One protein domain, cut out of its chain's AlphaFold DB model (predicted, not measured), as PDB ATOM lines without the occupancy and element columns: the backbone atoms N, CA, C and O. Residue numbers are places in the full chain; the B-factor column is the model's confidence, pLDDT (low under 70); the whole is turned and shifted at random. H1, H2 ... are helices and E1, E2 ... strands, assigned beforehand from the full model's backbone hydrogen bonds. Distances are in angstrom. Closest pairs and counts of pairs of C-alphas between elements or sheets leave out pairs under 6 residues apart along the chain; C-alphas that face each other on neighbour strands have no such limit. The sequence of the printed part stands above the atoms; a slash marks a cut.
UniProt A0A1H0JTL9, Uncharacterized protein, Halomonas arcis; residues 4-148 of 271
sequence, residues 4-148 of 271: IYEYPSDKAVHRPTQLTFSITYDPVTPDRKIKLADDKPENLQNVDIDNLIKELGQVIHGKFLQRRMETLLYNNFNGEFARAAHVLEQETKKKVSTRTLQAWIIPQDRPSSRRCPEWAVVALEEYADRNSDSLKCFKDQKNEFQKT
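What this domain is: This is residues 4 to 148 of the 271 residues of an uncharacterized protein of Halomonas arcis (UniProt A0A1H0JTL9). One long helix, H1, is the spine of an elongated model: a small three-stranded sheet packs on its first half, and the shorter helices H2, H3 and H4 cluster at its other end. H5 follows H4 and turns off at about a right angle to it, past the end of H1. The printed part has 145 residues, with three strands and then five helices in the order E1 E2 E3 H1 H2 H3 H4 H5; the sheet runs E1 - E2 - E3, all antiparallel, and the class is mostly helix. The whole is loose, with a radius of gyration of the C-alphas of 19.1 A, and a rod spanning 65 by 31 by 30 A.

Where its parts are: E1 is residues 11 to 14, 10.3 A long, beginning at C-alpha 11 (-48.637, 52.509, -22.570). E2, residues 20 to 25, is 16.3 A long, and E3, residues 32 to 36, is 13.3 A long. H1, residues 49 to 76, measures 39.2 A and ends at C-alpha 76 (-52.682, 37.142, -48.478). H2 is residues 81 to 92, 16.0 A; H3 is residues 98 to 105, 11.1 A; H4 is residues 118 to 130, 18.6 A. H5, residues 132 to 147, is 22.9 A long and ends at C-alpha 147 (-41.078, 22.056, -52.510).

How they stand to each other: E1, E2 and E3 form a meander, each strand the antiparallel neighbour of the one before. In the hairpin E1 and E2, N 12 and O 21 are 3.0 A apart; in the hairpin E2 and E3, N 22 and O 35 are 2.8 A apart, both within hydrogen-bond range. H1 is on this sheet at a height of 5.2 A, making two layers, a helix on one face of a sheet; the closest C-alphas of E3 and H1 are Ile 34 and Ile 53, 6.4 A. With residues 66 to 70 alone H1 touches H3, closest at the C-alphas of Gln 66 and Ile 105, 5.4 A. With residues 65 to 76 alone it touches H4, closest at the C-alphas of Met 69 and Val 121, 5.7 A, at a shallow tilt of 34.6 degrees, only just short of steep. H2 touches H4 about perpendicular, at 84 degrees, the C-alphas of Leu 88 and Ala 123 coming closest at 6.8 A. H1 and H5 only just touch, with 3 pairs of C-alphas within 8 A, the closest being Asn 76 and Leu 135, 6.4 A. In H1, H2, H3, H4 and H5 every O i to N i+4 pair is within hydrogen-bond range.

The domain as a whole: The C-alphas of Glu 42 and Thr 148 are the two farthest apart, 66.6 A. The printed part has no cut. The links E3 to H1 and H3 to H4 are long, with 12 residues each. Residues 27 to 31, 42 and 45 are under 70 in pLDDT; the mean of the printed part is 87.4.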
ATOM      1  N   ILE A   4     -42.014  57.134 -27.353       90.31
ATOM      2  CA  ILE A   4     -41.604  55.756 -27.071       90.31
ATOM      3  C   ILE A   4     -42.891  54.942 -27.011       90.31
ATOM      4  O   ILE A   4     -43.682  55.096 -26.082       90.31
ATOM      5  N   TYR A   5     -43.125  54.145 -28.049       88.25
ATOM      6  CA  TYR A   5     -44.340  53.360 -28.194       88.25
ATOM      7  C   TYR A   5     -44.104  52.165 -29.129       88.25
ATOM      8  O   TYR A   5     -43.614  52.337 -30.252       88.25
ATOM      9  N   GLU A   6     -44.480  50.971 -28.675       86.88
ATOM     10  CA  GLU A   6     -44.451  49.723 -29.440       86.88
ATOM     11  C   GLU A   6     -45.883  49.216 -29.627       86.88
ATOM     12  O   GLU A   6     -46.636  49.122 -28.666       86.88
ATOM     13  N   TYR A   7     -46.293  48.928 -30.865       84.62
ATOM     14  CA  TYR A   7     -47.678  48.557 -31.156       84.62
ATOM     15  C   TYR A   7     -47.891  47.031 -31.164       84.62
ATOM     16  O   TYR A   7     -47.204  46.344 -31.931       84.62
ATOM     17  N   PRO A   8     -48.931  46.495 -30.492       87.31
ATOM     18  CA  PRO A   8     -49.859  47.174 -29.584       87.31
ATOM     19  C   PRO A   8     -49.318  47.189 -28.146       87.31
ATOM     20  O   PRO A   8     -49.026  46.137 -27.585       87.31
ATOM     21  N   SER A   9     -49.245  48.368 -27.532       89.06
ATOM     22  CA  SER A   9     -48.983  48.522 -26.098       89.06
ATOM     23  C   SER A   9     -50.070  49.387 -25.476       89.06
ATOM     24  O   SER A   9     -50.605  50.298 -26.115       89.06
ATOM     25  N   ASP A  10     -50.405  49.083 -24.229       90.50
ATOM     26  CA  ASP A  10     -51.321  49.849 -23.391       90.50
ATOM     27  C   ASP A  10     -50.682  51.130 -22.835       90.50
ATOM     28  O   ASP A  10     -51.370  51.923 -22.193       90.50
ATOM     29  N   LYS A  11     -49.383  51.356 -23.078       92.00
ATOM     30  CA  LYS A  11     -48.637  52.509 -22.570       92.00
ATOM     31  C   LYS A  11     -47.782  53.163 -23.649       92.00
ATOM     32  O   LYS A  11     -47.156  52.499 -24.472       92.00
ATOM     33  N   ALA A  12     -47.709  54.488 -23.609       92.69
ATOM     34  CA  ALA A  12     -46.808  55.281 -24.439       92.69
ATOM     35  C   ALA A  12     -46.182  56.414 -23.627       92.69
ATOM     36  O   ALA A  12     -46.841  56.996 -22.769       92.69
ATOM     37  N   VAL A  13     -44.929  56.758 -23.933       92.56
ATOM     38  CA  VAL A  13     -44.212  57.853 -23.261       92.56
ATOM     39  C   VAL A  13     -43.822  58.925 -24.270       92.56
ATOM     40  O   VAL A  13     -43.198  58.635 -25.296       92.56
ATOM     41  N   HIS A  14     -44.157  60.179 -23.976       92.31
ATOM     42  CA  HIS A  14     -43.705  61.321 -24.766       92.31
ATOM     43  C   HIS A  14     -42.296  61.734 -24.313       92.31
ATOM     44  O   HIS A  14     -42.129  62.256 -23.217       92.31
ATOM     45  N   ARG A  15     -41.261  61.518 -25.137       89.56
ATOM     46  CA  ARG A  15     -39.847  61.758 -24.765       89.56
ATOM     47  C   ARG A  15     -39.567  63.182 -24.265       89.56
ATOM     48  O   ARG A  15     -38.843  63.303 -23.282       89.56
ATOM     49  N   PRO A  16     -40.085  64.253 -24.897       90.31
ATOM     50  CA  PRO A  16     -39.807  65.615 -24.445       90.31
ATOM     51  C   PRO A  16     -40.390  65.943 -23.067       90.31
ATOM     52  O   PRO A  16     -39.748  66.646 -22.297       90.31
ATOM     53  N   THR A  17     -41.594  65.453 -22.754       88.75
ATOM     54  CA  THR A  17     -42.297  65.809 -21.504       88.75
ATOM     55  C   THR A  17     -42.250  64.715 -20.444       88.75
ATOM     56  O   THR A  17     -42.668  64.960 -19.320       88.75
ATOM     57  N   GLN A  18     -41.782  63.515 -20.797       90.19
ATOM     58  CA  GLN A  18     -41.791  62.304 -19.964       90.19
ATOM     59  C   GLN A  18     -43.189  61.899 -19.460       90.19
ATOM     60  O   GLN A  18     -43.310  61.093 -18.544       90.19
ATOM     61  N   LEU A  19     -44.255  62.426 -20.073       90.44
ATOM     62  CA  LEU A  19     -45.627  62.065 -19.727       90.44
ATOM     63  C   LEU A  19     -45.962  60.667 -20.245       90.44
ATOM     64  O   LEU A  19     -45.698  60.352 -21.412       90.44
ATOM     65  N   THR A  20     -46.604  59.877 -19.387       92.06
ATOM     66  CA  THR A  20     -47.087  58.534 -19.708       92.06
ATOM     67  C   THR A  20     -48.574  58.576 -20.035       92.06
ATOM     68  O   THR A  20     -49.380  59.136 -19.293       92.06
ATOM     69  N   PHE A  21     -48.947  57.955 -21.146       92.56
ATOM     70  CA  PHE A  21     -50.325  57.826 -21.600       92.56
ATOM     71  C   PHE A  21     -50.745  56.361 -21.558       92.56
ATOM     72  O   PHE A  21     -49.996  55.491 -22.001       92.56
ATOM     73  N   SER A  22     -51.948  56.108 -21.048       91.94
ATOM     74  CA  SER A  22     -52.629  54.820 -21.110       91.94
ATOM     75  C   SER A  22     -53.482  54.736 -22.376       91.94
ATOM     76  O   SER A  22     -54.135  55.704 -22.780       91.94
ATOM     77  N   ILE A  23     -53.457  53.574 -23.020       92.00
ATOM     78  CA  ILE A  23     -54.157  53.304 -24.272       92.00
ATOM     79  C   ILE A  23     -55.021  52.063 -24.083       92.00
ATOM     80  O   ILE A  23     -54.532  50.990 -23.742       92.00
ATOM     81  N   THR A  24     -56.317  52.197 -24.345       87.81
ATOM     82  CA  THR A  24     -57.252  51.072 -24.382       87.81
ATOM     83  C   THR A  24     -57.687  50.840 -25.821       87.81
ATOM     84  O   THR A  24     -58.260  51.741 -26.441       87.81
ATOM     85  N   TYR A  25     -57.410  49.644 -26.340       83.31
ATOM     86  CA  TYR A  25     -57.871  49.202 -27.656       83.31
ATOM     87  C   TYR A  25     -59.240  48.557 -27.525       83.31
ATOM     88  O   TYR A  25     -59.442  47.716 -26.647       83.31
ATOM     89  N   ASP A  26     -60.160  48.926 -28.406       74.94
ATOM     90  CA  ASP A  26     -61.360  48.132 -28.616       74.94
ATOM     91  C   ASP A  26     -60.980  46.868 -29.423       74.94
ATOM     92  O   ASP A  26     -60.312  46.969 -30.455       74.94
ATOM     93  N   PRO A  27     -61.324  45.656 -28.953       54.75
ATOM     94  CA  PRO A  27     -61.045  44.420 -29.683       54.75
ATOM     95  C   PRO A  27     -61.903  44.233 -30.949       54.75
ATOM     96  O   PRO A  27     -61.586  43.361 -31.756       54.75
ATOM     97  N   VAL A  28     -62.978  45.009 -31.126       48.72
ATOM     98  CA  VAL A  28     -63.962  44.849 -32.213       48.72
ATOM     99  C   VAL A  28     -63.906  45.998 -33.221       48.72
ATOM    100  O   VAL A  28     -64.169  45.786 -34.404       48.72
ATOM    101  N   THR A  29     -63.535  47.205 -32.793       52.41
ATOM    102  CA  THR A  29     -63.446  48.390 -33.660       52.41
ATOM    103  C   THR A  29     -62.042  49.007 -33.625       52.41
ATOM    104  O   THR A  29     -61.316  48.836 -32.651       52.41
ATOM    105  N   PRO A  30     -61.610  49.752 -34.660       54.34
ATOM    106  CA  PRO A  30     -60.330  50.470 -34.633       54.34
ATOM    107  C   PRO A  30     -60.303  51.654 -33.640       54.34
ATOM    108  O   PRO A  30     -59.316  52.407 -33.612       54.34
ATOM    109  N   ASP A  31     -61.361  51.837 -32.842       64.12
ATOM    110  CA  ASP A  31     -61.442  52.889 -31.843       64.12
ATOM    111  C   ASP A  31     -60.509  52.618 -30.663       64.12
ATOM    112  O   ASP A  31     -60.305  51.502 -30.179       64.12
ATOM    113  N   ARG A  32     -59.899  53.707 -30.202       79.38
ATOM    114  CA  ARG A  32     -58.923  53.705 -29.119       79.38
ATOM    115  C   ARG A  32     -59.221  54.844 -28.171       79.38
ATOM    116  O   ARG A  32     -59.462  55.973 -28.595       79.38
ATOM    117  N   LYS A  33     -59.155  54.554 -26.876       85.25
ATOM    118  CA  LYS A  33     -59.229  55.574 -25.830       85.25
ATOM    119  C   LYS A  33     -57.820  55.824 -25.319       85.25
ATOM    120  O   LYS A  33     -57.168  54.901 -24.846       85.25
ATOM    121  N   ILE A  34     -57.360  57.063 -25.449       88.94
ATOM    122  CA  ILE A  34     -56.048  57.508 -24.977       88.94
ATOM    123  C   ILE A  34     -56.291  58.465 -23.816       88.94
ATOM    124  O   ILE A  34     -57.061  59.415 -23.956       88.94
ATOM    125  N   LYS A  35     -55.657  58.208 -22.675       90.19
ATOM    126  CA  LYS A  35     -55.741  59.060 -21.484       90.19
ATOM    127  C   LYS A  35     -54.363  59.233 -20.867       90.19
ATOM    128  O   LYS A  35     -53.492  58.389 -21.054       90.19
ATOM    129  N   LEU A  36     -54.163  60.307 -20.117       89.00
ATOM    130  CA  LEU A  36     -52.972  60.437 -19.282       89.00
ATOM    131  C   LEU A  36     -53.019  59.358 -18.185       89.00
ATOM    132  O   LEU A  36     -54.091  59.100 -17.639       89.00
ATOM    133  N   ALA A  37     -51.905  58.661 -17.952       85.19
ATOM    134  CA  ALA A  37     -51.846  57.562 -16.984       85.19
ATOM    135  C   ALA A  37     -51.735  58.065 -15.538       85.19
ATOM    136  O   ALA A  37     -52.331  57.469 -14.647       85.19
ATOM    137  N   ASP A  38     -51.019  59.173 -15.347       82.31
ATOM    138  CA  ASP A  38     -50.741  59.796 -14.054       82.31
ATOM    139  C   ASP A  38     -51.234  61.248 -14.041       82.31
ATOM    140  O   ASP A  38     -51.508  61.829 -15.095       82.31
ATOM    141  N   ASP A  39     -51.322  61.862 -12.860       76.31
ATOM    142  CA  ASP A  39     -51.654  63.282 -12.756       76.31
ATOM    143  C   ASP A  39     -50.594  64.156 -13.435       76.31
ATOM    144  O   ASP A  39     -49.392  63.875 -13.412       76.31
ATOM    145  N   LYS A  40     -51.052  65.250 -14.053       74.62
ATOM    146  CA  LYS A  40     -50.181  66.214 -14.727       74.62
ATOM    147  C   LYS A  40     -49.214  66.826 -13.697       74.62
ATOM    148  O   LYS A  40     -49.683  67.505 -12.784       74.62
ATOM    149  N   PRO A  41     -47.888  66.673 -13.861       75.94
ATOM    150  CA  PRO A  41     -46.913  67.304 -12.981       75.94
ATOM    151  C   PRO A  41     -47.082  68.833 -12.958       75.94
ATOM    152  O   PRO A  41     -47.221  69.458 -14.015       75.94
ATOM    153  N   GLU A  42     -47.041  69.451 -11.772       69.31
ATOM    154  CA  GLU A  42     -47.261  70.901 -11.596       69.31
ATOM    155  C   GLU A  42     -46.274  71.768 -12.395       69.31
ATOM    156  O   GLU A  42     -46.600  72.884 -12.790       69.31
ATOM    157  N   ASN A  43     -45.086  71.245 -12.701       73.25
ATOM    158  CA  ASN A  43     -44.051  71.910 -13.496       73.25
ATOM    159  C   ASN A  43     -44.344  71.954 -15.013       73.25
ATOM    160  O   ASN A  43     -43.593  72.586 -15.754       73.25
ATOM    161  N   LEU A  44     -45.423  71.323 -15.496       74.06
ATOM    162  CA  LEU A  44     -45.773  71.229 -16.921       74.06
ATOM    163  C   LEU A  44     -47.062  71.988 -17.288       74.06
ATOM    164  O   LEU A  44     -47.776  71.576 -18.203       74.06
ATOM    165  N   GLN A  45     -47.381  73.105 -16.619       64.75
ATOM    166  CA  GLN A  45     -48.669  73.814 -16.775       64.75
ATOM    167  C   GLN A  45     -49.054  74.137 -18.232       64.75
ATOM    168  O   GLN A  45     -50.220  73.988 -18.591       64.75
ATOM    169  N   ASN A  46     -48.078  74.432 -19.099       73.81
ATOM    170  CA  ASN A  46     -48.305  74.833 -20.496       73.81
ATOM    171  C   ASN A  46     -48.366  73.677 -21.511       73.81
ATOM    172  O   ASN A  46     -48.449  73.924 -22.712       73.81
ATOM    173  N   VAL A  47     -48.301  72.414 -21.074       79.00
ATOM    174  CA  VAL A  47     -48.431  71.277 -21.997       79.00
ATOM    175  C   VAL A  47     -49.893  71.079 -22.393       79.00
ATOM    176  O   VAL A  47     -50.743  70.837 -21.530       79.00
ATOM    177  N   ASP A  48     -50.154  71.142 -23.698       86.00
ATOM    178  CA  ASP A  48     -51.440  70.831 -24.318       86.00
ATOM    179  C   ASP A  48     -51.604  69.309 -24.459       86.00
ATOM    180  O   ASP A  48     -51.072  68.668 -25.371       86.00
ATOM    181  N   ILE A  49     -52.318  68.725 -23.496       86.62
ATOM    182  CA  ILE A  49     -52.561  67.281 -23.428       86.62
ATOM    183  C   ILE A  49     -53.408  66.815 -24.617       86.62
ATOM    184  O   ILE A  49     -53.139  65.742 -25.154       86.62
ATOM    185  N   ASP A  50     -54.375  67.611 -25.074       87.19
ATOM    186  CA  ASP A  50     -55.259  67.230 -26.177       87.19
ATOM    187  C   ASP A  50     -54.486  67.125 -27.492       87.19
ATOM    188  O   ASP A  50     -54.704  66.201 -28.282       87.19
ATOM    189  N   ASN A  51     -53.534  68.031 -27.716       89.75
ATOM    190  CA  ASN A  51     -52.632  67.934 -28.858       89.75
ATOM    191  C   ASN A  51     -51.698  66.720 -28.756       89.75
ATOM    192  O   ASN A  51     -51.559  65.997 -29.744       89.75
ATOM    193  N   LEU A  52     -51.141  66.412 -27.578       90.25
ATOM    194  CA  LEU A  52     -50.350  65.186 -27.390       90.25
ATOM    195  C   LEU A  52     -51.179  63.914 -27.623       90.25
ATOM    196  O   LEU A  52     -50.695  62.973 -28.250       90.25
ATOM    197  N   ILE A  53     -52.441  63.892 -27.185       89.50
ATOM    198  CA  ILE A  53     -53.372  62.788 -27.449       89.50
ATOM    199  C   ILE A  53     -53.610  62.633 -28.956       89.50
ATOM    200  O   ILE A  53     -53.563  61.513 -29.470       89.50
ATOM    201  N   LYS A  54     -53.824  63.735 -29.687       89.44
ATOM    202  CA  LYS A  54     -53.982  63.708 -31.153       89.44
ATOM    203  C   LYS A  54     -52.722  63.203 -31.850       89.44
ATOM    204  O   LYS A  54     -52.822  62.352 -32.736       89.44
ATOM    205  N   GLU A  55     -51.547  63.684 -31.450       91.00
ATOM    206  CA  GLU A  55     -50.263  63.228 -31.990       91.00
ATOM    207  C   GLU A  55     -50.049  61.731 -31.757       91.00
ATOM    208  O   GLU A  55     -49.776  60.991 -32.706       91.00
ATOM    209  N   LEU A  56     -50.227  61.263 -30.517       90.31
ATOM    210  CA  LEU A  56     -50.142  59.844 -30.180       90.31
ATOM    211  C   LEU A  56     -51.171  59.034 -30.974       90.31
ATOM    212  O   LEU A  56     -50.856  57.971 -31.508       90.31
ATOM    213  N   GLY A  57     -52.376  59.576 -31.152       89.12
ATOM    214  CA  GLY A  57     -53.405  59.015 -32.014       89.12
ATOM    215  C   GLY A  57     -52.925  58.799 -33.451       89.12
ATOM    216  O   GLY A  57     -53.168  57.727 -34.006       89.12
ATOM    217  N   GLN A  58     -52.217  59.758 -34.051       88.75
ATOM    218  CA  GLN A  58     -51.642  59.610 -35.395       88.75
ATOM    219  C   GLN A  58     -50.508  58.578 -35.432       88.75
ATOM    220  O   GLN A  58     -50.419  57.803 -36.386       88.75
ATOM    221  N   VAL A  59     -49.659  58.539 -34.399       88.94
ATOM    222  CA  VAL A  59     -48.573  57.550 -34.283       88.94
ATOM    223  C   VAL A  59     -49.142  56.132 -34.218       88.94
ATOM    224  O   VAL A  59     -48.710  55.267 -34.982       88.94
ATOM    225  N   ILE A  60     -50.139  55.902 -33.359       89.06
ATOM    226  CA  ILE A  60     -50.807  54.603 -33.215       89.06
ATOM    227  C   ILE A  60     -51.473  54.197 -34.531       89.06
ATOM    228  O   ILE A  60     -51.274  53.074 -34.985       89.06
ATOM    229  N   HIS A  61     -52.209  55.106 -35.179       88.19
ATOM    230  CA  HIS A  61     -52.863  54.812 -36.456       88.19
ATOM    231  C   HIS A  61     -51.858  54.461 -37.559       88.19
ATOM    232  O   HIS A  61     -52.039  53.474 -38.266       88.19
ATOM    233  N   GLY A  62     -50.751  55.201 -37.666       88.56
ATOM    234  CA  GLY A  62     -49.688  54.881 -38.619       88.56
ATOM    235  C   GLY A  62     -49.073  53.497 -38.379       88.56
ATOM    236  O   GLY A  62     -48.830  52.760 -39.334       88.56
ATOM    237  N   LYS A  63     -48.866  53.113 -37.109       89.31
ATOM    238  CA  LYS A  63     -48.380  51.775 -36.725       89.31
ATOM    239  C   LYS A  63     -49.399  50.675 -37.032       89.31
ATOM    240  O   LYS A  63     -49.011  49.619 -37.526       89.31
ATOM    241  N   PHE A  64     -50.683  50.937 -36.793       89.44
ATOM    242  CA  PHE A  64     -51.775  50.037 -37.158       89.44
ATOM    243  C   PHE A  64     -51.800  49.778 -38.670       89.44
ATOM    244  O   PHE A  64     -51.727  48.623 -39.085       89.44
ATOM    245  N   LEU A  65     -51.810  50.835 -39.493       91.38
ATOM    246  CA  LEU A  65     -51.809  50.707 -40.955       91.38
ATOM    247  C   LEU A  65     -50.573  49.960 -41.463       91.38
ATOM    248  O   LEU A  65     -50.692  49.090 -42.321       91.38
ATOM    249  N   GLN A  66     -49.395  50.257 -40.906       91.81
ATOM    250  CA  GLN A  66     -48.153  49.556 -41.230       91.81
ATOM    251  C   GLN A  66     -48.262  48.050 -40.951       91.81
ATOM    252  O   GLN A  66     -47.987  47.246 -41.841       91.81
ATOM    253  N   ARG A  67     -48.718  47.658 -39.754       90.31
ATOM    254  CA  ARG A  67     -48.895  46.246 -39.384       90.31
ATOM    255  C   ARG A  67     -49.977  45.562 -40.219       90.31
ATOM    256  O   ARG A  67     -49.851  44.383 -40.555       90.31
ATOM    257  N   ARG A  68     -51.041  46.285 -40.574       92.12
ATOM    258  CA  ARG A  68     -52.123  45.756 -41.410       92.12
ATOM    259  C   ARG A  68     -51.658  45.512 -42.843       92.12
ATOM    260  O   ARG A  68     -51.875  44.425 -43.365       92.12
ATOM    261  N   MET A  69     -50.938  46.470 -43.427       94.69
ATOM    262  CA  MET A  69     -50.270  46.321 -44.721       94.69
ATOM    263  C   MET A  69     -49.299  45.136 -44.710       94.69
ATOM    264  O   MET A  69     -49.354  44.286 -45.591       94.69
ATOM    265  N   GLU A  70     -48.452  45.029 -43.683       91.88
ATOM    266  CA  GLU A  70     -47.532  43.900 -43.516       91.88
ATOM    267  C   GLU A  70     -48.275  42.554 -43.484       91.88
ATOM    268  O   GLU A  70     -47.924  41.626 -44.215       91.88
ATOM    269  N   THR A  71     -49.356  42.478 -42.705       92.06
ATOM    270  CA  THR A  71     -50.219  41.292 -42.627       92.06
ATOM    271  C   THR A  71     -50.782  40.920 -43.996       92.06
ATOM    272  O   THR A  71     -50.695  39.759 -44.382       92.06
ATOM    273  N   LEU A  72     -51.313  41.880 -44.759       93.75
ATOM    274  CA  LEU A  72     -51.856  41.618 -46.097       93.75
ATOM    275  C   LEU A  72     -50.773  41.088 -47.041       93.75
ATOM    276  O   LEU A  72     -50.960  40.069 -47.709       93.75
ATOM    277  N   LEU A  73     -49.610  41.740 -47.066       92.56
ATOM    278  CA  LEU A  73     -48.518  41.379 -47.967       92.56
ATOM    279  C   LEU A  73     -47.971  39.975 -47.684       92.56
ATOM    280  O   LEU A  73     -47.716  39.213 -48.622       92.56
ATOM    281  N   TYR A  74     -47.814  39.598 -46.415       90.12
ATOM    282  CA  TYR A  74     -47.281  38.282 -46.064       90.12
ATOM    283  C   TYR A  74     -48.348  37.184 -46.026       90.12
ATOM    284  O   TYR A  74     -48.093  36.090 -46.527       90.12
ATOM    285  N   ASN A  75     -49.556  37.446 -45.520       89.50
ATOM    286  CA  ASN A  75     -50.568  36.397 -45.358       89.50
ATOM    287  C   ASN A  75     -51.375  36.144 -46.631       89.50
ATOM    288  O   ASN A  75     -51.571  34.975 -46.991       89.50
ATOM    289  N   ASN A  76     -51.815  37.213 -47.301       90.94
ATOM    290  CA  ASN A  76     -52.682  37.142 -48.478       90.94
ATOM    291  C   ASN A  76     -51.861  37.049 -49.768       90.94
ATOM    292  O   ASN A  76     -52.176  36.246 -50.641       90.94
ATOM    293  N   PHE A  77     -50.772  37.817 -49.869       90.12
ATOM    294  CA  PHE A  77     -49.913  37.834 -51.061       90.12
ATOM    295  C   PHE A  77     -48.671  36.938 -50.949       90.12
ATOM    296  O   PHE A  77     -47.872  36.891 -51.882       90.12
ATOM    297  N   ASN A  78     -48.492  36.206 -49.843       87.50
ATOM    298  CA  ASN A  78     -47.371  35.280 -49.620       87.50
ATOM    299  C   ASN A  78     -45.985  35.914 -49.885       87.50
ATOM    300  O   ASN A  78     -45.101  35.294 -50.487       87.50
ATOM    301  N   GLY A  79     -45.816  37.191 -49.522       85.69
ATOM    302  CA  GLY A  79     -44.587  37.949 -49.758       85.69
ATOM    303  C   GLY A  79     -44.339  38.320 -51.229       85.69
ATOM    304  O   GLY A  79     -43.198  38.579 -51.616       85.69
ATOM    305  N   GLU A  80     -45.363  38.331 -52.085       87.31
ATOM    306  CA  GLU A  80     -45.270  38.818 -53.468       87.31
ATOM    307  C   GLU A  80     -45.604  40.306 -53.586       87.31
ATOM    308  O   GLU A  80     -46.671  40.713 -54.052       87.31
ATOM    309  N   PHE A  81     -44.635  41.138 -53.211       89.62
ATOM    310  CA  PHE A  81     -44.746  42.596 -53.255       89.62
ATOM    311  C   PHE A  81     -45.001  43.119 -54.677       89.62
ATOM    312  O   PHE A  81     -45.770  44.056 -54.851       89.62
ATOM    313  N   ALA A  82     -44.411  42.500 -55.706       89.06
ATOM    314  CA  ALA A  82     -44.642  42.902 -57.097       89.06
ATOM    315  C   ALA A  82     -46.112  42.716 -57.511       89.06
ATOM    316  O   ALA A  82     -46.693  43.588 -58.155       89.06
ATOM    317  N   ARG A  83     -46.736  41.608 -57.088       90.75
ATOM    318  CA  ARG A  83     -48.151  41.342 -57.361       90.75
ATOM    319  C   ARG A  83     -49.052  42.304 -56.597       90.75
ATOM    320  O   ARG A  83     -49.959  42.866 -57.196       90.75
ATOM    321  N   ALA A  84     -48.784  42.528 -55.312       93.81
ATOM    322  CA  ALA A  84     -49.547  43.488 -54.516       93.81
ATOM    323  C   ALA A  84     -49.451  44.916 -55.087       93.81
ATOM    324  O   ALA A  84     -50.453  45.620 -55.159       93.81
ATOM    325  N   ALA A  85     -48.267  45.325 -55.557       93.12
ATOM    326  CA  ALA A  85     -48.069  46.619 -56.205       93.12
ATOM    327  C   ALA A  85     -48.875  46.727 -57.509       93.12
ATOM    328  O   ALA A  85     -49.545  47.733 -57.728       93.12
ATOM    329  N   HIS A  86     -48.870  45.668 -58.325       94.00
ATOM    330  CA  HIS A  86     -49.671  45.608 -59.544       94.00
ATOM    331  C   HIS A  86     -51.176  45.670 -59.255       94.00
ATOM    332  O   HIS A  86     -51.890  46.421 -59.911       94.00
ATOM    333  N   VAL A  87     -51.659  44.931 -58.251       94.81
ATOM    334  CA  VAL A  87     -53.063  44.987 -57.816       94.81
ATOM    335  C   VAL A  87     -53.436  46.404 -57.390       94.81
ATOM    336  O   VAL A  87     -54.427  46.939 -57.871       94.81
ATOM    337  N   LEU A  88     -52.617  47.056 -56.562       95.69
ATOM    338  CA  LEU A  88     -52.867  48.439 -56.154       95.69
ATOM    339  C   LEU A  88     -52.927  49.402 -57.337       95.69
ATOM    340  O   LEU A  88     -53.797  50.269 -57.373       95.69
ATOM    341  N   GLU A  89     -52.027  49.258 -58.306       94.81
ATOM    342  CA  GLU A  89     -52.046  50.077 -59.514       94.81
ATOM    343  C   GLU A  89     -53.310  49.831 -60.350       94.81
ATOM    344  O   GLU A  89     -53.912  50.786 -60.843       94.81
ATOM    345  N   GLN A  90     -53.775  48.583 -60.449       94.38
ATOM    346  CA  GLN A  90     -55.004  48.243 -61.169       94.38
ATOM    347  C   GLN A  90     -56.265  48.775 -60.481       94.38
ATOM    348  O   GLN A  90     -57.086  49.402 -61.156       94.38
ATOM    349  N   GLU A  91     -56.393  48.566 -59.169       94.94
ATOM    350  CA  GLU A  91     -57.570  48.944 -58.377       94.94
ATOM    351  C   GLU A  91     -57.673  50.461 -58.189       94.94
ATOM    352  O   GLU A  91     -58.757  51.033 -58.254       94.94
ATOM    353  N   THR A  92     -56.542  51.143 -57.987       93.38
ATOM    354  CA  THR A  92     -56.544  52.558 -57.572       93.38
ATOM    355  C   THR A  92     -56.067  53.525 -58.652       93.38
ATOM    356  O   THR A  92     -56.152  54.739 -58.463       93.38
ATOM    357  N   LYS A  93     -55.527  53.012 -59.768       92.88
ATOM    358  CA  LYS A  93     -54.867  53.786 -60.841       92.88
ATOM    359  C   LYS A  93     -53.688  54.647 -60.367       92.88
ATOM    360  O   LYS A  93     -53.239  55.545 -61.081       92.88
ATOM    361  N   LYS A  94     -53.153  54.377 -59.172       90.88
ATOM    362  CA  LYS A  94     -51.971  55.050 -58.619       90.88
ATOM    363  C   LYS A  94     -50.726  54.212 -58.873       90.88
ATOM    364  O   LYS A  94     -50.719  53.011 -58.627       90.88
ATOM    365  N   LYS A  95     -49.635  54.862 -59.280       90.69
ATOM    366  CA  LYS A  95     -48.341  54.195 -59.473       90.69
ATOM    367  C   LYS A  95     -47.762  53.768 -58.127       90.69
ATOM    368  O   LYS A  95     -47.335  54.610 -57.334       90.69
ATOM    369  N   VAL A  96     -47.719  52.463 -57.882       91.19
ATOM    370  CA  VAL A  96     -47.113  51.864 -56.688       91.19
ATOM    371  C   VAL A  96     -46.055  50.867 -57.133       91.19
ATOM    372  O   VAL A  96     -46.290  50.057 -58.018       91.19
ATOM    373  N   SER A  97     -44.872  50.929 -56.523       88.31
ATOM    374  CA  SER A  97     -43.784  49.990 -56.800       88.31
ATOM    375  C   SER A  97     -43.586  49.028 -55.633       88.31
ATOM    376  O   SER A  97     -43.924  49.351 -54.493       88.31
ATOM    377  N   THR A  98     -42.925  47.897 -55.883       87.94
ATOM    378  CA  THR A  98     -42.424  46.989 -54.836       87.94
ATOM    379  C   THR A  98     -41.654  47.752 -53.752       87.94
ATOM    380  O   THR A  98     -41.871  47.541 -52.561       87.94
ATOM    381  N   ARG A  99     -40.804  48.706 -54.158       83.56
ATOM    382  CA  ARG A  99     -40.007  49.536 -53.244       83.56
ATOM    383  C   ARG A  99     -40.875  50.461 -52.390       83.56
ATOM    384  O   ARG A  99     -40.539  50.731 -51.244       83.56
ATOM    385  N   THR A 100     -41.993  50.936 -52.933       90.00
ATOM    386  CA  THR A 100     -42.964  51.756 -52.199       90.00
ATOM    387  C   THR A 100     -43.630  50.942 -51.091       90.00
ATOM    388  O   THR A 100     -43.711  51.413 -49.962       90.00
ATOM    389  N   LEU A 101     -44.034  49.705 -51.390       90.50
ATOM    390  CA  LEU A 101     -44.601  48.790 -50.397       90.50
ATOM    391  C   LEU A 101     -43.598  48.451 -49.296       90.50
ATOM    392  O   LEU A 101     -43.934  48.517 -48.118       90.50
ATOM    393  N   GLN A 102     -42.349  48.163 -49.674       87.06
ATOM    394  CA  GLN A 102     -41.257  47.965 -48.720       87.06
ATOM    395  C   GLN A 102     -41.085  49.199 -47.816       87.06
ATOM    396  O   GLN A 102     -41.057  49.059 -46.599       87.06
ATOM    397  N   ALA A 103     -41.067  50.412 -48.386       86.38
ATOM    398  CA  ALA A 103     -40.981  51.666 -47.631       86.38
ATOM    399  C   ALA A 103     -42.090  51.825 -46.579       86.38
ATOM    400  O   ALA A 103     -41.838  52.381 -45.512       86.38
ATOM    401  N   TRP A 104     -43.301  51.335 -46.853       92.88
ATOM    402  CA  TRP A 104     -44.430  51.418 -45.923       92.88
ATOM    403  C   TRP A 104     -44.339  50.449 -44.745       92.88
ATOM    404  O   TRP A 104     -44.832  50.773 -43.664       92.88
ATOM    405  N   ILE A 105     -43.699  49.291 -44.922       89.94
ATOM    406  CA  ILE A 105     -43.562  48.284 -43.855       89.94
ATOM    407  C   ILE A 105     -42.270  48.425 -43.041       89.94
ATOM    408  O   ILE A 105     -42.171  47.884 -41.945       89.94
ATOM    409  N   ILE A 106     -41.288  49.183 -43.534       85.38
ATOM    410  CA  ILE A 106     -40.035  49.428 -42.811       85.38
ATOM    411  C   ILE A 106     -40.295  50.235 -41.525       85.38
ATOM    412  O   ILE A 106     -41.061  51.206 -41.554       85.38
ATOM    413  N   PRO A 107     -39.637  49.894 -40.400       81.19
ATOM    414  CA  PRO A 107     -39.712  50.672 -39.167       81.19
ATOM    415  C   PRO A 107     -39.464  52.177 -39.385       81.19
ATOM    416  O   PRO A 107     -38.534  52.578 -40.080       81.19
ATOM    417  N   GLN A 108     -40.328  53.018 -38.804       81.38
ATOM    418  CA  GLN A 108     -40.368  54.476 -39.039       81.38
ATOM    419  C   GLN A 108     -39.122  55.244 -38.554       81.38
ATOM    420  O   GLN A 108     -38.974  56.432 -38.824       81.38
ATOM    421  N   ASP A 109     -38.240  54.595 -37.802       75.88
ATOM    422  CA  ASP A 109     -36.940  55.116 -37.382       75.88
ATOM    423  C   ASP A 109     -35.875  55.012 -38.485       75.88
ATOM    424  O   ASP A 109     -34.815  55.628 -38.372       75.88
ATOM    425  N   ARG A 110     -36.155  54.286 -39.577       77.44
ATOM    426  CA  ARG A 110     -35.224  54.161 -40.700       77.44
ATOM    427  C   ARG A 110     -35.402  55.271 -41.739       77.44
ATOM    428  O   ARG A 110     -36.540  55.603 -42.083       77.44
ATOM    429  N   PRO A 111     -34.309  55.777 -42.344       76.19
ATOM    430  CA  PRO A 111     -34.367  56.821 -43.376       76.19
ATOM    431  C   PRO A 111     -35.170  56.430 -44.623       76.19
ATOM    432  O   PRO A 111     -35.705  57.277 -45.330       76.19
ATOM    433  N   SER A 112     -35.218  55.132 -44.914       76.25
ATOM    434  CA  SER A 112     -35.905  54.547 -46.064       76.25
ATOM    435  C   SER A 112     -37.413  54.357 -45.840       76.25
ATOM    436  O   SER A 112     -38.131  54.030 -46.791       76.25
ATOM    437  N   SER A 113     -37.900  54.576 -44.614       83.44
ATOM    438  CA  SER A 113     -39.305  54.402 -44.251       83.44
ATOM    439  C   SER A 113     -40.200  55.504 -44.817       83.44
ATOM    440  O   SER A 113     -39.796  56.649 -45.033       83.44
ATOM    441  N   ARG A 114     -41.458  55.153 -45.075       87.81
ATOM    442  CA  ARG A 114     -42.526  56.085 -45.444       87.81
ATOM    443  C   ARG A 114     -43.795  55.727 -44.684       87.81
ATOM    444  O   ARG A 114     -43.988  54.585 -44.276       87.81
ATOM    445  N   ARG A 115     -44.694  56.698 -44.517       88.88
ATOM    446  CA  ARG A 115     -46.019  56.433 -43.939       88.88
ATOM    447  C   ARG A 115     -46.842  55.575 -44.899       88.88
ATOM    448  O   ARG A 115     -46.946  55.914 -46.079       88.88
ATOM    449  N   CYS A 116     -47.419  54.494 -44.379       92.38
ATOM    450  CA  CYS A 116     -48.378  53.674 -45.107       92.38
ATOM    451  C   CYS A 116     -49.700  54.441 -45.243       92.38
ATOM    452  O   CYS A 116     -50.259  54.838 -44.219       92.38
ATOM    453  N   PRO A 117     -50.201  54.685 -46.462       94.06
ATOM    454  CA  PRO A 117     -51.463  55.376 -46.639       94.06
ATOM    455  C   PRO A 117     -52.648  54.424 -46.439       94.06
ATOM    456  O   PRO A 117     -52.612  53.271 -46.866       94.06
ATOM    457  N   GLU A 118     -53.724  54.938 -45.848       93.69
ATOM    458  CA  GLU A 118     -54.940  54.172 -45.543       93.69
ATOM    459  C   GLU A 118     -55.602  53.592 -46.797       93.69
ATOM    460  O   GLU A 118     -55.917  52.407 -46.836       93.69
ATOM    461  N   TRP A 119     -55.695  54.384 -47.873       94.88
ATOM    462  CA  TRP A 119     -56.296  53.939 -49.136       94.88
ATOM    463  C   TRP A 119     -55.643  52.672 -49.707       94.88
ATOM    464  O   TRP A 119     -56.308  51.905 -50.396       94.88
ATOM    465  N   ALA A 120     -54.348  52.453 -49.456       96.12
ATOM    466  CA  ALA A 120     -53.651  51.278 -49.972       96.12
ATOM    467  C   ALA A 120     -53.986  50.022 -49.162       96.12
ATOM    468  O   ALA A 120     -54.042  48.933 -49.725       96.12
ATOM    469  N   VAL A 121     -54.212  50.170 -47.854       95.38
ATOM    470  CA  VAL A 121     -54.667  49.069 -46.999       95.38
ATOM    471  C   VAL A 121     -56.071  48.657 -47.426       95.38
ATOM    472  O   VAL A 121     -56.260  47.506 -47.805       95.38
ATOM    473  N   VAL A 122     -56.995  49.622 -47.496       95.31
ATOM    474  CA  VAL A 122     -58.397  49.384 -47.875       95.31
ATOM    475  C   VAL A 122     -58.503  48.709 -49.245       95.31
ATOM    476  O   VAL A 122     -59.141  47.670 -49.373       95.31
ATOM    477  N   ALA A 123     -57.804  49.220 -50.265       96.00
ATOM    478  CA  ALA A 123     -57.862  48.639 -51.609       96.00
ATOM    479  C   ALA A 123     -57.347  47.186 -51.669       96.00
ATOM    480  O   ALA A 123     -57.883  46.365 -52.414       96.00
ATOM    481  N   LEU A 124     -56.306  46.848 -50.896       95.88
ATOM    482  CA  LEU A 124     -55.798  45.474 -50.833       95.88
ATOM    483  C   LEU A 124     -56.721  44.543 -50.046       95.88
ATOM    484  O   LEU A 124     -56.822  43.374 -50.415       95.88
ATOM    485  N   GLU A 125     -57.379  45.033 -48.996       95.38
ATOM    486  CA  GLU A 125     -58.397  44.279 -48.253       95.38
ATOM    487  C   GLU A 125     -59.587  43.953 -49.150       95.38
ATOM    488  O   GLU A 125     -59.897  42.783 -49.350       95.38
ATOM    489  N   GLU A 126     -60.168  44.963 -49.798       95.56
ATOM    490  CA  GLU A 126     -61.300  44.786 -50.713       95.56
ATOM    491  C   GLU A 126     -60.964  43.858 -51.885       95.56
ATOM    492  O   GLU A 126     -61.803  43.081 -52.350       95.56
ATOM    493  N   TYR A 127     -59.736  43.927 -52.407       95.50
ATOM    494  CA  TYR A 127     -59.282  42.978 -53.418       95.50
ATOM    495  C   TYR A 127     -59.173  41.563 -52.847       95.50
ATOM    496  O   TYR A 127     -59.608  40.611 -53.498       95.50
ATOM    497  N   ALA A 128     -58.587  41.413 -51.658       93.56
ATOM    498  CA  ALA A 128     -58.383  40.116 -51.033       93.56
ATOM    499  C   ALA A 128     -59.698  39.424 -50.667       93.56
ATOM    500  O   ALA A 128     -59.808  38.216 -50.862       93.56
ATOM    501  N   ASP A 129     -60.693  40.185 -50.223       93.81
ATOM    502  CA  ASP A 129     -62.023  39.672 -49.903       93.81
ATOM    503  C   ASP A 129     -62.754  39.214 -51.172       93.81
ATOM    504  O   ASP A 129     -63.304  38.112 -51.211       93.81
ATOM    505  N   ARG A 130     -62.681  40.003 -52.257       95.56
ATOM    506  CA  ARG A 130     -63.283  39.650 -53.556       95.56
ATOM    507  C   ARG A 130     -62.589  38.482 -54.263       95.56
ATOM    508  O   ARG A 130     -63.225  37.796 -55.056       95.56
ATOM    509  N   ASN A 131     -61.296  38.268 -54.018       94.00
ATOM    510  CA  ASN A 131     -60.461  37.307 -54.751       94.00
ATOM    511  C   ASN A 131     -59.823  36.251 -53.835       94.00
ATOM    512  O   ASN A 131     -58.740  35.735 -54.134       94.00
ATOM    513  N   SER A 132     -60.478  35.931 -52.720       90.88
ATOM    514  CA  SER A 132     -59.943  35.051 -51.674       90.88
ATOM    515  C   SER A 132     -59.529  33.673 -52.210       90.88
ATOM    516  O   SER A 132     -58.414  33.221 -51.940       90.88
ATOM    517  N   ASP A 133     -60.350  33.055 -53.063       91.31
ATOM    518  CA  ASP A 133     -60.049  31.762 -53.690       91.31
ATOM    519  C   ASP A 133     -58.852  31.827 -54.647       91.31
ATOM    520  O   ASP A 133     -57.999  30.939 -54.647       91.31
ATOM    521  N   SER A 134     -58.740  32.902 -55.433       89.75
ATOM    522  CA  SER A 134     -57.612  33.102 -56.353       89.75
ATOM    523  C   SER A 134     -56.297  33.268 -55.589       89.75
ATOM    524  O   SER A 134     -55.277  32.675 -55.952       89.75
ATOM    525  N   LEU A 135     -56.320  34.041 -54.500       89.81
ATOM    526  CA  LEU A 135     -55.161  34.231 -53.629       89.81
ATOM    527  C   LEU A 135     -54.773  32.936 -52.913       89.81
ATOM    528  O   LEU A 135     -53.584  32.632 -52.813       89.81
ATOM    529  N   LYS A 136     -55.755  32.142 -52.474       90.69
ATOM    530  CA  LYS A 136     -55.516  30.827 -51.872       90.69
ATOM    531  C   LYS A 136     -54.903  29.851 -52.875       90.69
ATOM    532  O   LYS A 136     -53.840  29.305 -52.605       90.69
ATOM    533  N   CYS A 137     -55.494  29.718 -54.063       90.06
ATOM    534  CA  CYS A 137     -54.966  28.869 -55.132       90.06
ATOM    535  C   CYS A 137     -53.530  29.266 -55.507       90.06
ATOM    536  O   CYS A 137     -52.653  28.414 -55.638       90.06
ATOM    537  N   PHE A 138     -53.260  30.569 -55.609       87.06
ATOM    538  CA  PHE A 138     -51.910  31.066 -55.843       87.06
ATOM    539  C   PHE A 138     -50.938  30.678 -54.722       87.06
ATOM    540  O   PHE A 138     -49.817  30.244 -54.995       87.06
ATOM    541  N   LYS A 139     -51.355  30.836 -53.462       88.50
ATOM    542  CA  LYS A 139     -50.547  30.459 -52.301       88.50
ATOM    543  C   LYS A 139     -50.207  28.971 -52.335       88.50
ATOM    544  O   LYS A 139     -49.046  28.624 -52.130       88.50
ATOM    545  N   ASP A 140     -51.171  28.125 -52.676       89.88
ATOM    546  CA  ASP A 140     -50.986  26.677 -52.779       89.88
ATOM    547  C   ASP A 140     -50.017  26.312 -53.913       89.88
ATOM    548  O   ASP A 140     -49.042  25.597 -53.682       89.88
ATOM    549  N   GLN A 141     -50.191  26.884 -55.111       88.12
ATOM    550  CA  GLN A 141     -49.269  26.685 -56.240       88.12
ATOM    551  C   GLN A 141     -47.840  27.110 -55.901       88.12
ATOM    552  O   GLN A 141     -46.877  26.410 -56.214       88.12
ATOM    553  N   LYS A 142     -47.694  28.262 -55.241       85.75
ATOM    554  CA  LYS A 142     -46.392  28.760 -54.812       85.75
ATOM    555  C   LYS A 142     -45.759  27.820 -53.785       85.75
ATOM    556  O   LYS A 142     -44.588  27.484 -53.930       85.75
ATOM    557  N   ASN A 143     -46.517  27.356 -52.796       87.62
ATOM    558  CA  ASN A 143     -46.021  26.411 -51.796       87.62
ATOM    559  C   ASN A 143     -45.578  25.084 -52.435       87.62
ATOM    560  O   ASN A 143     -44.533  24.551 -52.067       87.62
ATOM    561  N   GLU A 144     -46.313  24.569 -53.424       90.19
ATOM    562  CA  GLU A 144     -45.894  23.386 -54.187       90.19
ATOM    563  C   GLU A 144     -44.611  23.646 -54.983       90.19
ATOM    564  O   GLU A 144     -43.663  22.859 -54.920       90.19
ATOM    565  N   PHE A 145     -44.512  24.793 -55.662       87.00
ATOM    566  CA  PHE A 145     -43.286  25.174 -56.362       87.00
ATOM    567  C   PHE A 145     -42.087  25.235 -55.407       87.00
ATOM    568  O   PHE A 145     -41.020  24.712 -55.731       87.00
ATOM    569  N   GLN A 146     -42.262  25.786 -54.204       86.94
ATOM    570  CA  GLN A 146     -41.225  25.868 -53.171       86.94
ATOM    571  C   GLN A 146     -40.735  24.501 -52.671       86.94
ATOM    572  O   GLN A 146     -39.600  24.399 -52.203       86.94
ATOM    573  N   LYS A 147     -41.525  23.430 -52.809       89.31
ATOM    574  CA  LYS A 147     -41.078  22.056 -52.510       89.31
ATOM    575  C   LYS A 147     -40.128  21.498 -53.570       89.31
ATOM    576  O   LYS A 147     -39.408  20.534 -53.301       89.31
ATOM    577  N   THR A 148     -40.059  22.097 -54.756       91.81
ATOM    578  CA  THR A 148     -39.094  21.706 -55.794       91.81
ATOM    579  C   THR A 148     -37.703  22.286 -55.510       91.81
ATOM    580  O   THR A 148     -37.555  23.314 -54.848       91.81
TER     581      THR A 148